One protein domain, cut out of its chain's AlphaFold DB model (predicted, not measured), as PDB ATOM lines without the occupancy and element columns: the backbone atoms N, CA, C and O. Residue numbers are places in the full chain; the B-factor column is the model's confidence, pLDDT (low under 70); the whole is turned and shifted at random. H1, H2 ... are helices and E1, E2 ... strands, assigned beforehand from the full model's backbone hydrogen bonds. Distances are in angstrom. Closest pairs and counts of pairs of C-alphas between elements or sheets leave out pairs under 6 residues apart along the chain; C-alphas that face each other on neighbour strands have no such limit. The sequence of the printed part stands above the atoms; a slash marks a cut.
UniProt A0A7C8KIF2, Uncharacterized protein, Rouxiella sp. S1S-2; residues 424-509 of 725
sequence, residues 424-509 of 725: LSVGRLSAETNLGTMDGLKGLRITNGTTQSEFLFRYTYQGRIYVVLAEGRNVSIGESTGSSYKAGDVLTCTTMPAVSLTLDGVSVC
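AT A GLANCE: This is residues 424 to 509 of the 725 residues of an uncharacterized protein of Rouxiella sp. S1S-2 (UniProt A0A7C8KIF2). The domain is a small closed barrel of six antiparallel strands, with one very short helix, H1, packed on its outside. Round the ring run E1, E4, E3, E2, E5, E6 and back to E1, and a long loop, residues 471 to 489, joins E4 to E5. The printed part has 86 residues, with E1, H1, E2, E3, E4, E5 and E6 following in that order; the class is mostly strand. The whole is compact, with a radius of gyration of the C-alphas of 11.9 A and spans of 35 by 28 by 22 A.

HOW THE PARTS SIT: E1, residues 424 to 433, bends by 90 degrees at residue 430 and has E4, residues 464 to 470, on one side and E6, residues 500 to 507, on the other side. E1 and E4 are antiparallel at 133 degrees, with N 427 and O 467 within hydrogen-bond range at 2.9 A. E1 and E6 are antiparallel at 140 degrees, with N 428 and O 505 at 2.8 A. H1, residues 435 to 438, is on the barrel and outside it, over none of the strands, at a height over the sheet of 7.8 A. It is too short for an O i to N i+4 pair; its one O i to N i+3 pair is within range. E2, residues 445 to 447, forms a hairpin with E3, residues 452 to 461, with N 453 and O 446 at 2.9 A. E3 and E4 form the next hairpin, antiparallel at 151 degrees, with N 466 and O 459 at 2.8 A. E2, E3 and E4 are a meander, each strand the antiparallel neighbour of the one before. With E5, residues 490 to 493, they make a Greek key, the first strand being the antiparallel neighbour of the fourth: N 492 and O 447 of E5 and E2 are 2.9 A apart. E5 and E6 form a hairpin, with N 491 and O 501 at 2.8 A.

IN THESE COORDINATES: E1 begins at C-alpha 424, (151.600, 175.931, 178.277), and is 22.1 A long from first to last C-alpha. H1 spans 5.8 A and E2 6.8 A. E3 is 25.0 A long and bends by 62 degrees at residue 456; E4 is 20.0 A long. E5 spans 10.3 A. E6, 19.3 A long, bends by 76 degrees at residue 504 and ends at C-alpha 507, (144.310, 179.163, 181.568).

THE WHOLE: The two C-alphas farthest apart, those of Gly 478 and Ala 498, are 35.8 A apart. The printed part has no cut. The link from E4 to E5 is long. The mean pLDDT of the printed part is 95.0, and no printed residue is under 70.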
ATOM      1  N   LEU A 424     152.272 174.883 179.032       98.19
ATOM      2  CA  LEU A 424     151.600 175.931 178.277       98.19
ATOM      3  C   LEU A 424     150.762 176.834 179.176       98.19
ATOM      4  O   LEU A 424     150.022 176.362 180.041       98.19
ATOM      5  N   SER A 425     150.806 178.120 178.849       98.06
ATOM      6  CA  SER A 425     149.855 179.122 179.317       98.06
ATOM      7  C   SER A 425     149.039 179.638 178.141       98.06
ATOM      8  O   SER A 425     149.587 180.099 177.138       98.06
ATOM      9  N   VAL A 426     147.716 179.554 178.265       98.31
ATOM     10  CA  VAL A 426     146.759 180.014 177.256       98.31
ATOM     11  C   VAL A 426     146.175 181.342 177.724       98.31
ATOM     12  O   VAL A 426     145.321 181.387 178.610       98.31
ATOM     13  N   GLY A 427     146.671 182.439 177.162       98.06
ATOM     14  CA  GLY A 427     146.249 183.792 177.514       98.06
ATOM     15  C   GLY A 427     145.057 184.241 176.676       98.06
ATOM     16  O   GLY A 427     145.129 184.217 175.450       98.06
ATOM     17  N   ARG A 428     143.982 184.694 177.321       98.19
ATOM     18  CA  ARG A 428     142.869 185.389 176.665       98.19
ATOM     19  C   ARG A 428     143.191 186.880 176.574       98.19
ATOM     20  O   ARG A 428     143.653 187.473 177.551       98.19
ATOM     21  N   LEU A 429     142.986 187.465 175.397       98.12
ATOM     22  CA  LEU A 429     143.302 188.866 175.136       98.12
ATOM     23  C   LEU A 429     142.071 189.764 175.312       98.12
ATOM     24  O   LEU A 429     141.000 189.465 174.784       98.12
ATOM     25  N   SER A 430     142.257 190.908 175.975       96.94
ATOM     26  CA  SER A 430     141.301 192.031 175.954       96.94
ATOM     27  C   SER A 430     141.653 193.097 174.922       96.94
ATOM     28  O   SER A 430     140.772 193.819 174.460       96.94
ATOM     29  N   ALA A 431     142.931 193.205 174.560       95.12
ATOM     30  CA  ALA A 431     143.413 194.117 173.537       95.12
ATOM     31  C   ALA A 431     144.653 193.533 172.860       95.12
ATOM     32  O   ALA A 431     145.458 192.844 173.493       95.12
ATOM     33  N   GLU A 432     144.826 193.842 171.582       95.81
ATOM     34  CA  GLU A 432     146.018 193.490 170.824       95.81
ATOM     35  C   GLU A 432     146.468 194.669 169.965       95.81
ATOM     36  O   GLU A 432     145.686 195.552 169.609       95.81
ATOM     37  N   THR A 433     147.760 194.715 169.677       96.81
ATOM     38  CA  THR A 433     148.355 195.611 168.697       96.81
ATOM     39  C   THR A 433     149.384 194.822 167.905       96.81
ATOM     40  O   THR A 433     150.334 194.281 168.476       96.81
ATOM     41  N   ASN A 434     149.211 194.805 166.582       95.31
ATOM     42  CA  ASN A 434     150.085 194.135 165.617       95.31
ATOM     43  C   ASN A 434     150.197 192.607 165.784       95.31
ATOM     44  O   ASN A 434     151.155 192.028 165.270       95.31
ATOM     45  N   LEU A 435     149.241 191.919 166.423       94.25
ATOM     46  CA  LEU A 435     149.307 190.459 166.600       94.25
ATOM     47  C   LEU A 435     149.437 189.715 165.261       94.25
ATOM     48  O   LEU A 435     150.248 188.802 165.139       94.25
ATOM     49  N   GLY A 436     148.701 190.144 164.230       91.19
ATOM     50  CA  GLY A 436     148.746 189.520 162.901       91.19
ATOM     51  C   GLY A 436     150.125 189.551 162.228       91.19
ATOM     52  O   GLY A 436     150.393 188.751 161.339       91.19
ATOM     53  N   THR A 437     151.039 190.422 162.671       92.88
ATOM     54  CA  THR A 437     152.420 190.457 162.152       92.88
ATOM     55  C   THR A 437     153.271 189.271 162.614       92.88
ATOM     56  O   THR A 437     154.339 189.038 162.054       92.88
ATOM     57  N   MET A 438     152.799 188.514 163.610       91.62
ATOM     58  CA  MET A 438     153.464 187.322 164.138       91.62
ATOM     59  C   MET A 438     153.080 186.033 163.398       91.62
ATOM     60  O   MET A 438     153.697 184.993 163.629       91.62
ATOM     61  N   ASP A 439     152.055 186.067 162.541       86.19
ATOM     62  CA  ASP A 439     151.511 184.864 161.909       86.19
ATOM     63  C   ASP A 439     152.573 184.136 161.060       86.19
ATOM     64  O   ASP A 439     153.201 184.714 160.176       86.19
ATOM     65  N   GLY A 440     152.754 182.834 161.314       80.44
ATOM     66  CA  GLY A 440     153.681 181.973 160.564       80.44
ATOM     67  C   GLY A 440     155.163 182.127 160.933       80.44
ATOM     68  O   GLY A 440     156.007 181.430 160.367       80.44
ATOM     69  N   LEU A 441     155.495 183.004 161.881       89.06
ATOM     70  CA  LEU A 441     156.856 183.172 162.383       89.06
ATOM     71  C   LEU A 441     157.130 182.223 163.558       89.06
ATOM     72  O   LEU A 441     156.257 181.944 164.374       89.06
ATOM     73  N   LYS A 442     158.375 181.745 163.656       89.31
ATOM     74  CA  LYS A 442     158.832 180.776 164.666       89.31
ATOM     75  C   LYS A 442     159.877 181.394 165.587       89.31
ATOM     76  O   LYS A 442     160.550 182.353 165.209       89.31
ATOM     77  N   GLY A 443     160.046 180.829 166.781       90.38
ATOM     78  CA  GLY A 443     161.067 181.275 167.737       90.38
ATOM     79  C   GLY A 443     160.809 182.657 168.342       90.38
ATOM     80  O   GLY A 443     161.725 183.258 168.907       90.38
ATOM     81  N   LEU A 444     159.587 183.185 168.210       94.88
ATOM     82  CA  LEU A 444     159.217 184.488 168.751       94.88
ATOM     83  C   LEU A 444     159.205 184.444 170.282       94.88
ATOM     84  O   LEU A 444     158.670 183.522 170.898       94.88
ATOM     85  N   ARG A 445     159.792 185.467 170.902       94.81
ATOM     86  CA  ARG A 445     159.945 185.556 172.359       94.81
ATOM     87  C   ARG A 445     159.013 186.620 172.924       94.81
ATOM     88  O   ARG A 445     159.092 187.782 172.524       94.81
ATOM     89  N   ILE A 446     158.143 186.224 173.850       95.44
ATOM     90  CA  ILE A 446     157.153 187.086 174.505       95.44
ATOM     91  C   ILE A 446     157.521 187.280 175.975       95.44
ATOM     92  O   ILE A 446     157.898 186.326 176.652       95.44
ATOM     93  N   THR A 447     157.398 188.508 176.478       96.12
ATOM     94  CA  THR A 447     157.703 188.855 177.871       96.12
ATOM     95  C   THR A 447     156.669 189.795 178.481       96.12
ATOM     96  O   THR A 447     156.153 190.678 177.798       96.12
ATOM     97  N   ASN A 448     156.410 189.638 179.782       95.56
ATOM     98  CA  ASN A 448     155.692 190.620 180.610       95.56
ATOM     99  C   ASN A 448     156.652 191.575 181.354       95.56
ATOM    100  O   ASN A 448     156.277 192.214 182.334       95.56
ATOM    101  N   GLY A 449     157.924 191.619 180.942       94.31
ATOM    102  CA  GLY A 449     158.998 192.377 181.588       94.31
ATOM    103  C   GLY A 449     159.725 191.620 182.705       94.31
ATOM    104  O   GLY A 449     160.824 192.021 183.073       94.31
ATOM    105  N   THR A 450     159.161 190.515 183.208       92.94
ATOM    106  CA  THR A 450     159.786 189.680 184.254       92.94
ATOM    107  C   THR A 450     160.153 188.296 183.731       92.94
ATOM    108  O   THR A 450     161.286 187.853 183.894       92.94
ATOM    109  N   THR A 451     159.205 187.624 183.078       93.31
ATOM    110  CA  THR A 451     159.389 186.274 182.534       93.31
ATOM    111  C   THR A 451     159.289 186.308 181.019       93.31
ATOM    112  O   THR A 451     158.438 187.004 180.467       93.31
ATOM    113  N   GLN A 452     160.137 185.529 180.349       94.88
ATOM    114  CA  GLN A 452     160.101 185.346 178.903       94.88
ATOM    115  C   GLN A 452     159.691 183.910 178.560       94.88
ATOM    116  O   GLN A 452     160.236 182.962 179.120       94.88
ATOM    117  N   SER A 453     158.768 183.773 177.611       95.94
ATOM    118  CA  SER A 453     158.304 182.497 177.060       95.94
ATOM    119  C   SER A 453     158.327 182.534 175.539       95.94
ATOM    120  O   SER A 453     158.519 183.583 174.914       95.94
ATOM    121  N   GLU A 454     158.149 181.372 174.931       95.62
ATOM    122  CA  GLU A 454     158.024 181.250 173.488       95.62
ATOM    123  C   GLU A 454     156.567 181.414 173.058       95.62
ATOM    124  O   GLU A 454     155.672 180.803 173.636       95.62
ATOM    125  N   PHE A 455     156.321 182.244 172.048       96.75
ATOM    126  CA  PHE A 455     155.011 182.316 171.410       96.75
ATOM    127  C   PHE A 455     154.868 181.166 170.425       96.75
ATOM    128  O   PHE A 455     155.709 181.007 169.539       96.75
ATOM    129  N   LEU A 456     153.801 180.385 170.585       95.88
ATOM    130  CA  LEU A 456     153.502 179.272 169.696       95.88
ATOM    131  C   LEU A 456     152.569 179.716 168.570       95.88
ATOM    132  O   LEU A 456     152.968 179.727 167.410       95.88
ATOM    133  N   PHE A 457     151.341 180.109 168.913       95.75
ATOM    134  CA  PHE A 457     150.346 180.577 167.951       95.75
ATOM    135  C   PHE A 457     149.235 181.385 168.631       95.75
ATOM    136  O   PHE A 457     149.126 181.437 169.862       95.75
ATOM    137  N   ARG A 458     148.390 182.006 167.802       95.56
ATOM    138  CA  ARG A 458     147.158 182.692 168.206       95.56
ATOM    139  C   ARG A 458     145.950 182.011 167.587       95.56
ATOM    140  O   ARG A 458     146.043 181.484 166.482       95.56
ATOM    141  N   TYR A 459     144.816 182.066 168.270       96.62
ATOM    142  CA  TYR A 459     143.569 181.549 167.727       96.62
ATOM    143  C   TYR A 459     142.355 182.342 168.203       96.62
ATOM    144  O   TYR A 459     142.333 182.886 169.307       96.62
ATOM    145  N   THR A 460     141.322 182.369 167.367       94.88
ATOM    146  CA  THR A 460     140.014 182.930 167.708       94.88
ATOM    147  C   THR A 460     139.028 181.808 168.021       94.88
ATOM    148  O   THR A 460     138.837 180.898 167.211       94.88
ATOM    149  N   TYR A 461     138.376 181.882 169.178       94.81
ATOM    150  CA  TYR A 461     137.353 180.928 169.608       94.81
ATOM    151  C   TYR A 461     136.209 181.666 170.311       94.81
ATOM    152  O   TYR A 461     136.453 182.508 171.173       94.81
ATOM    153  N   GLN A 462     134.964 181.400 169.894       93.38
ATOM    154  CA  GLN A 462     133.743 182.015 170.444       93.38
ATOM    155  C   GLN A 462     133.823 183.554 170.576       93.38
ATOM    156  O   GLN A 462     133.446 184.150 171.583       93.38
ATOM    157  N   GLY A 463     134.357 184.217 169.541       91.81
ATOM    158  CA  GLY A 463     134.476 185.682 169.476       91.81
ATOM    159  C   GLY A 463     135.592 186.292 170.333       91.81
ATOM    160  O   GLY A 463     135.666 187.514 170.442       91.81
ATOM    161  N   ARG A 464     136.460 185.472 170.934       95.12
ATOM    162  CA  ARG A 464     137.606 185.902 171.747       95.12
ATOM    163  C   ARG A 464     138.917 185.458 171.116       95.12
ATOM    164  O   ARG A 464     138.970 184.412 170.471       95.12
ATOM    165  N   ILE A 465     139.964 186.250 171.326       97.00
ATOM    166  CA  ILE A 465     141.315 185.965 170.838       97.00
ATOM    167  C   ILE A 465     142.142 185.390 171.984       97.00
ATOM    168  O   ILE A 465     142.127 185.910 173.103       97.00
ATOM    169  N   TYR A 466     142.876 184.330 171.679       97.88
ATOM    170  CA  TYR A 466     143.757 183.631 172.593       97.88
ATOM    171  C   TYR A 466     145.161 183.530 172.004       97.88
ATOM    172  O   TYR A 466     145.337 183.462 170.785       97.88
ATOM    173  N   VAL A 467     146.158 183.479 172.880       97.62
ATOM    174  CA  VAL A 467     147.555 183.205 172.538       97.62
ATOM    175  C   VAL A 467     148.071 182.044 173.367       97.62
ATOM    176  O   VAL A 467     147.749 181.923 174.549       97.62
ATOM    177  N   VAL A 468     148.876 181.191 172.744       98.00
ATOM    178  CA  VAL A 468     149.482 180.028 173.395       98.00
ATOM    179  C   VAL A 468     150.965 180.292 173.598       98.00
ATOM    180  O   VAL A 468     151.697 180.570 172.644       98.00
ATOM    181  N   LEU A 469     151.395 180.216 174.853       97.56
ATOM    182  CA  LEU A 469     152.763 180.488 175.276       97.56
ATOM    183  C   LEU A 469     153.387 179.207 175.832       97.56
ATOM    184  O   LEU A 469     152.830 178.601 176.743       97.56
ATOM    185  N   ALA A 470     154.545 178.820 175.302       97.38
ATOM    186  CA  ALA A 470     155.366 177.745 175.846       97.38
ATOM    187  C   ALA A 470     156.321 178.304 176.899       97.38
ATOM    188  O   ALA A 470     157.282 179.016 176.587       97.38
ATOM    189  N   GLU A 471     156.036 177.976 178.155       96.50
ATOM    190  CA  GLU A 471     156.864 178.352 179.290       96.50
ATOM    191  C   GLU A 471     158.050 177.393 179.446       96.50
ATOM    192  O   GLU A 471     157.971 176.206 179.139       96.50
ATOM    193  N   GLY A 472     159.163 177.888 179.991       93.06
ATOM    194  CA  GLY A 472     160.359 177.078 180.264       93.06
ATOM    195  C   GLY A 472     160.236 176.131 181.466       93.06
ATOM    196  O   GLY A 472     161.251 175.614 181.932       93.06
ATOM    197  N   ARG A 473     159.025 175.936 182.004       94.81
ATOM    198  CA  ARG A 473     158.734 175.097 183.175       94.81
ATOM    199  C   ARG A 473     157.309 174.549 183.125       94.81
ATOM    200  O   ARG A 473     156.449 175.090 182.438       94.81
ATOM    201  N   ASN A 474     157.047 173.528 183.938       96.25
ATOM    202  CA  ASN A 474     155.688 173.074 184.215       96.25
ATOM    203  C   ASN A 474     154.896 174.186 184.937       96.25
ATOM    204  O   ASN A 474     155.385 174.777 185.910       96.25
ATOM    205  N   VAL A 475     153.697 174.475 184.433       97.00
ATOM    206  CA  VAL A 475     152.759 175.492 184.937       97.00
ATOM    207  C   VAL A 475     151.385 174.922 185.291       97.00
ATOM    208  O   VAL A 475     150.480 175.674 185.644       97.00
ATOM    209  N   SER A 476     151.217 173.599 185.227       95.31
ATOM    210  CA  SER A 476     149.972 172.939 185.624       95.31
ATOM    211  C   SER A 476     149.690 173.099 187.121       95.31
ATOM    212  O   SER A 476     150.609 173.140 187.954       95.31
ATOM    213  N   ILE A 477     148.407 173.208 187.466       94.19
ATOM    214  CA  ILE A 477     147.948 173.285 188.854       94.19
ATOM    215  C   ILE A 477     148.161 171.930 189.541       94.19
ATOM    216  O   ILE A 477     147.959 170.876 188.946       94.19
ATOM    217  N   GLY A 478     148.607 171.958 190.799       85.56
ATOM    218  CA  GLY A 478     148.926 170.763 191.594       85.56
ATOM    219  C   GLY A 478     150.396 170.335 191.522       85.56
ATOM    220  O   GLY A 478     150.917 169.822 192.508       85.56
ATOM    221  N   GLU A 479     151.090 170.621 190.416       85.56
ATOM    222  CA  GLU A 479     152.535 170.368 190.262       85.56
ATOM    223  C   GLU A 479     153.384 171.653 190.301       85.56
ATOM    224  O   GLU A 479     154.609 171.590 190.406       85.56
ATOM    225  N   SER A 480     152.754 172.830 190.226       90.75
ATOM    226  CA  SER A 480     153.430 174.134 190.221       90.75
ATOM    227  C   SER A 480     152.560 175.253 190.818       90.75
ATOM    228  O   SER A 480     151.413 175.030 191.202       90.75
ATOM    229  N   THR A 481     153.090 176.484 190.862       88.38
ATOM    230  CA  THR A 481     152.358 177.697 191.279       88.38
ATOM    231  C   THR A 481     151.482 178.308 190.176       88.38
ATOM    232  O   THR A 481     151.009 179.431 190.337       88.38
ATOM    233  N   GLY A 482     151.290 177.612 189.050       94.75
ATOM    234  CA  GLY A 482     150.533 178.109 187.901       94.75
ATOM    235  C   GLY A 482     151.379 178.884 186.882       94.75
ATOM    236  O   GLY A 482     152.617 178.881 186.930       94.75
ATOM    237  N   SER A 483     150.678 179.544 185.958       96.88
ATOM    238  CA  SER A 483     151.222 180.397 184.888       96.88
ATOM    239  C   SER A 483     152.151 181.499 185.416       96.88
ATOM    240  O   SER A 483     151.923 182.059 186.491       96.88
ATOM    241  N   SER A 484     153.179 181.861 184.640       96.31
ATOM    242  CA  SER A 484     154.016 183.048 184.917       96.31
ATOM    243  C   SER A 484     153.347 184.378 184.531       96.31
ATOM    244  O   SER A 484     153.908 185.452 184.765       96.31
ATOM    245  N   TYR A 485     152.156 184.298 183.944       97.06
ATOM    246  CA  TYR A 485     151.329 185.396 183.453       97.06
ATOM    247  C   TYR A 485     149.979 185.448 184.170       97.06
ATOM    248  O   TYR A 485     149.453 184.416 184.597       97.06
ATOM    249  N   LYS A 486     149.378 186.638 184.236       96.31
ATOM    250  CA  LYS A 486     148.064 186.870 184.860       96.31
ATOM    251  C   LYS A 486     147.229 187.895 184.093       96.31
ATOM    252  O   LYS A 486     147.738 188.640 183.259       96.31
ATOM    253  N   ALA A 487     145.937 187.961 184.408       97.25
ATOM    254  CA  ALA A 487     145.057 189.007 183.896       97.25
ATOM    255  C   ALA A 487     145.601 190.407 184.243       97.25
ATOM    256  O   ALA A 487     146.037 190.651 185.370       97.25
ATOM    257  N   GLY A 488     145.566 191.316 183.272       96.69
ATOM    258  CA  GLY A 488     146.132 192.662 183.356       96.69
ATOM    259  C   GLY A 488     147.589 192.770 182.898       96.69
ATOM    260  O   GLY A 488     148.055 193.890 182.691       96.69
ATOM    261  N   ASP A 489     148.305 191.655 182.704       97.81
ATOM    262  CA  ASP A 489     149.658 191.704 182.148       97.81
ATOM    263  C   ASP A 489     149.635 192.229 180.705       97.81
ATOM    264  O   ASP A 489     148.793 191.839 179.888       97.81
ATOM    265  N   VAL A 490     150.609 193.084 180.386       97.31
ATOM    266  CA  VAL A 490     150.901 193.527 179.021       97.31
ATOM    267  C   VAL A 490     152.119 192.764 178.524       97.31
ATOM    268  O   VAL A 490     153.218 192.884 179.066       97.31
ATOM    269  N   LEU A 491     151.910 191.960 177.492       97.44
ATOM    270  CA  LEU A 491     152.928 191.143 176.860       97.44
ATOM    271  C   LEU A 491     153.512 191.873 175.654       97.44
ATOM    272  O   LEU A 491     152.776 192.352 174.793       97.44
ATOM    273  N   THR A 492     154.835 191.901 175.557       97.06
ATOM    274  CA  THR A 492     155.565 192.461 174.411       97.06
ATOM    275  C   THR A 492     156.438 191.397 173.763       97.06
ATOM    276  O   THR A 492     156.894 190.462 174.429       97.06
ATOM    277  N   CYS A 493     156.681 191.519 172.457       96.56
ATOM    278  CA  CYS A 493     157.579 190.616 171.743       96.56
ATOM    279  C   CYS A 493     158.989 191.202 171.666       96.56
ATOM    280  O   CYS A 493     159.205 192.240 171.048       96.56
ATOM    281  N   THR A 494     159.981 190.527 172.248       93.81
ATOM    282  CA  THR A 494     161.359 191.050 172.263       93.81
ATOM    283  C   THR A 494     162.007 191.022 170.882       93.81
ATOM    284  O   THR A 494     162.900 191.815 170.606       93.81
ATOM    285  N   THR A 495     161.559 190.122 170.005       91.19
ATOM    286  CA  THR A 495     161.998 190.049 168.604       91.19
ATOM    287  C   THR A 495     161.189 190.963 167.684       91.19
ATOM    288  O   THR A 495     161.648 191.281 166.591       91.19
ATOM    289  N   MET A 496     160.004 191.411 168.116       94.31
ATOM    290  CA  MET A 496     159.124 192.318 167.372       94.31
ATOM    291  C   MET A 496     158.526 193.378 168.316       94.31
ATOM    292  O   MET A 496     157.356 193.279 168.688       94.31
ATOM    293  N   PRO A 497     159.295 194.415 168.705       90.94
ATOM    294  CA  PRO A 497     158.918 195.326 169.796       90.94
ATOM    295  C   PRO A 497     157.625 196.126 169.585       90.94
ATOM    296  O   PRO A 497     157.090 196.685 170.535       90.94
ATOM    297  N   ALA A 498     157.123 196.199 168.348       94.56
ATOM    298  CA  ALA A 498     155.861 196.859 168.018       94.56
ATOM    299  C   ALA A 498     154.614 196.028 168.382       94.56
ATOM    300  O   ALA A 498     153.497 196.531 168.256       94.56
ATOM    301  N   VAL A 499     154.785 194.764 168.784       97.12
ATOM    302  CA  VAL A 499     153.696 193.899 169.246       97.12
ATOM    303  C   VAL A 499     153.432 194.146 170.728       97.12
ATOM    304  O   VAL A 499     154.348 194.052 171.548       97.12
ATOM    305  N   SER A 500     152.163 194.382 171.069       96.69
ATOM    306  CA  SER A 500     151.687 194.530 172.448       96.69
ATOM    307  C   SER A 500     150.349 193.816 172.626       96.69
ATOM    308  O   SER A 500     149.417 194.063 171.865       96.69
ATOM    309  N   LEU A 501     150.238 192.947 173.632       97.94
ATOM    310  CA  LEU A 501     149.061 192.110 173.883       97.94
ATOM    311  C   LEU A 501     148.646 192.239 175.351       97.94
ATOM    312  O   LEU A 501     149.463 191.995 176.233       97.94
ATOM    313  N   THR A 502     147.393 192.583 175.633       98.12
ATOM    314  CA  THR A 502     146.903 192.734 177.013       98.12
ATOM    315  C   THR A 502     146.041 191.543 177.401       98.12
ATOM    316  O   THR A 502     145.028 191.269 176.753       98.12
ATOM    317  N   LEU A 503     146.419 190.854 178.479       98.31
ATOM    318  CA  LEU A 503     145.689 189.694 178.987       98.31
ATOM    319  C   LEU A 503     144.496 190.115 179.851       98.31
ATOM    320  O   LEU A 503     144.597 191.039 180.654       98.31
ATOM    321  N   ASP A 504     143.387 189.387 179.764       97.31
ATOM    322  CA  ASP A 504     142.265 189.490 180.715       97.31
ATOM    323  C   ASP A 504     141.926 188.163 181.410       97.31
ATOM    324  O   ASP A 504     141.073 188.115 182.295       97.31
ATOM    325  N   GLY A 505     142.629 187.092 181.047       97.31
ATOM    326  CA  GLY A 505     142.555 185.786 181.683       97.31
ATOM    327  C   GLY A 505     143.694 184.894 181.206       97.31
ATOM    328  O   GLY A 505     144.224 185.088 180.112       97.31
ATOM    329  N   VAL A 506     144.072 183.919 182.027       97.62
ATOM    330  CA  VAL A 506     145.050 182.892 181.658       97.62
ATOM    331  C   VAL A 506     144.542 181.547 182.138       97.62
ATOM    332  O   VAL A 506     144.109 181.439 183.284       97.62
ATOM    333  N   SER A 507     144.614 180.554 181.260       96.69
ATOM    334  CA  SER A 507     144.310 179.163 181.568       96.69
ATOM    335  C   SER A 507     145.561 178.300 181.473       96.69
ATOM    336  O   SER A 507     146.406 178.501 180.595       96.69
ATOM    337  N   VAL A 508     145.660 177.324 182.365       97.38
ATOM    338  CA  VAL A 508     146.730 176.320 182.416       97.38
ATOM    339  C   VAL A 508     146.129 174.933 182.610       97.38
ATOM    340  O   VAL A 508     144.944 174.785 182.895       97.38
ATOM    341  N   CYS A 509     146.942 173.890 182.471       95.94
ATOM    342  CA  CYS A 509     146.456 172.543 182.739       95.94
ATOM    343  C   CYS A 509     146.026 172.365 184.208       95.94
ATOM    344  O   CYS A 509     146.669 172.901 185.115       95.94
TER     345      CYS A 509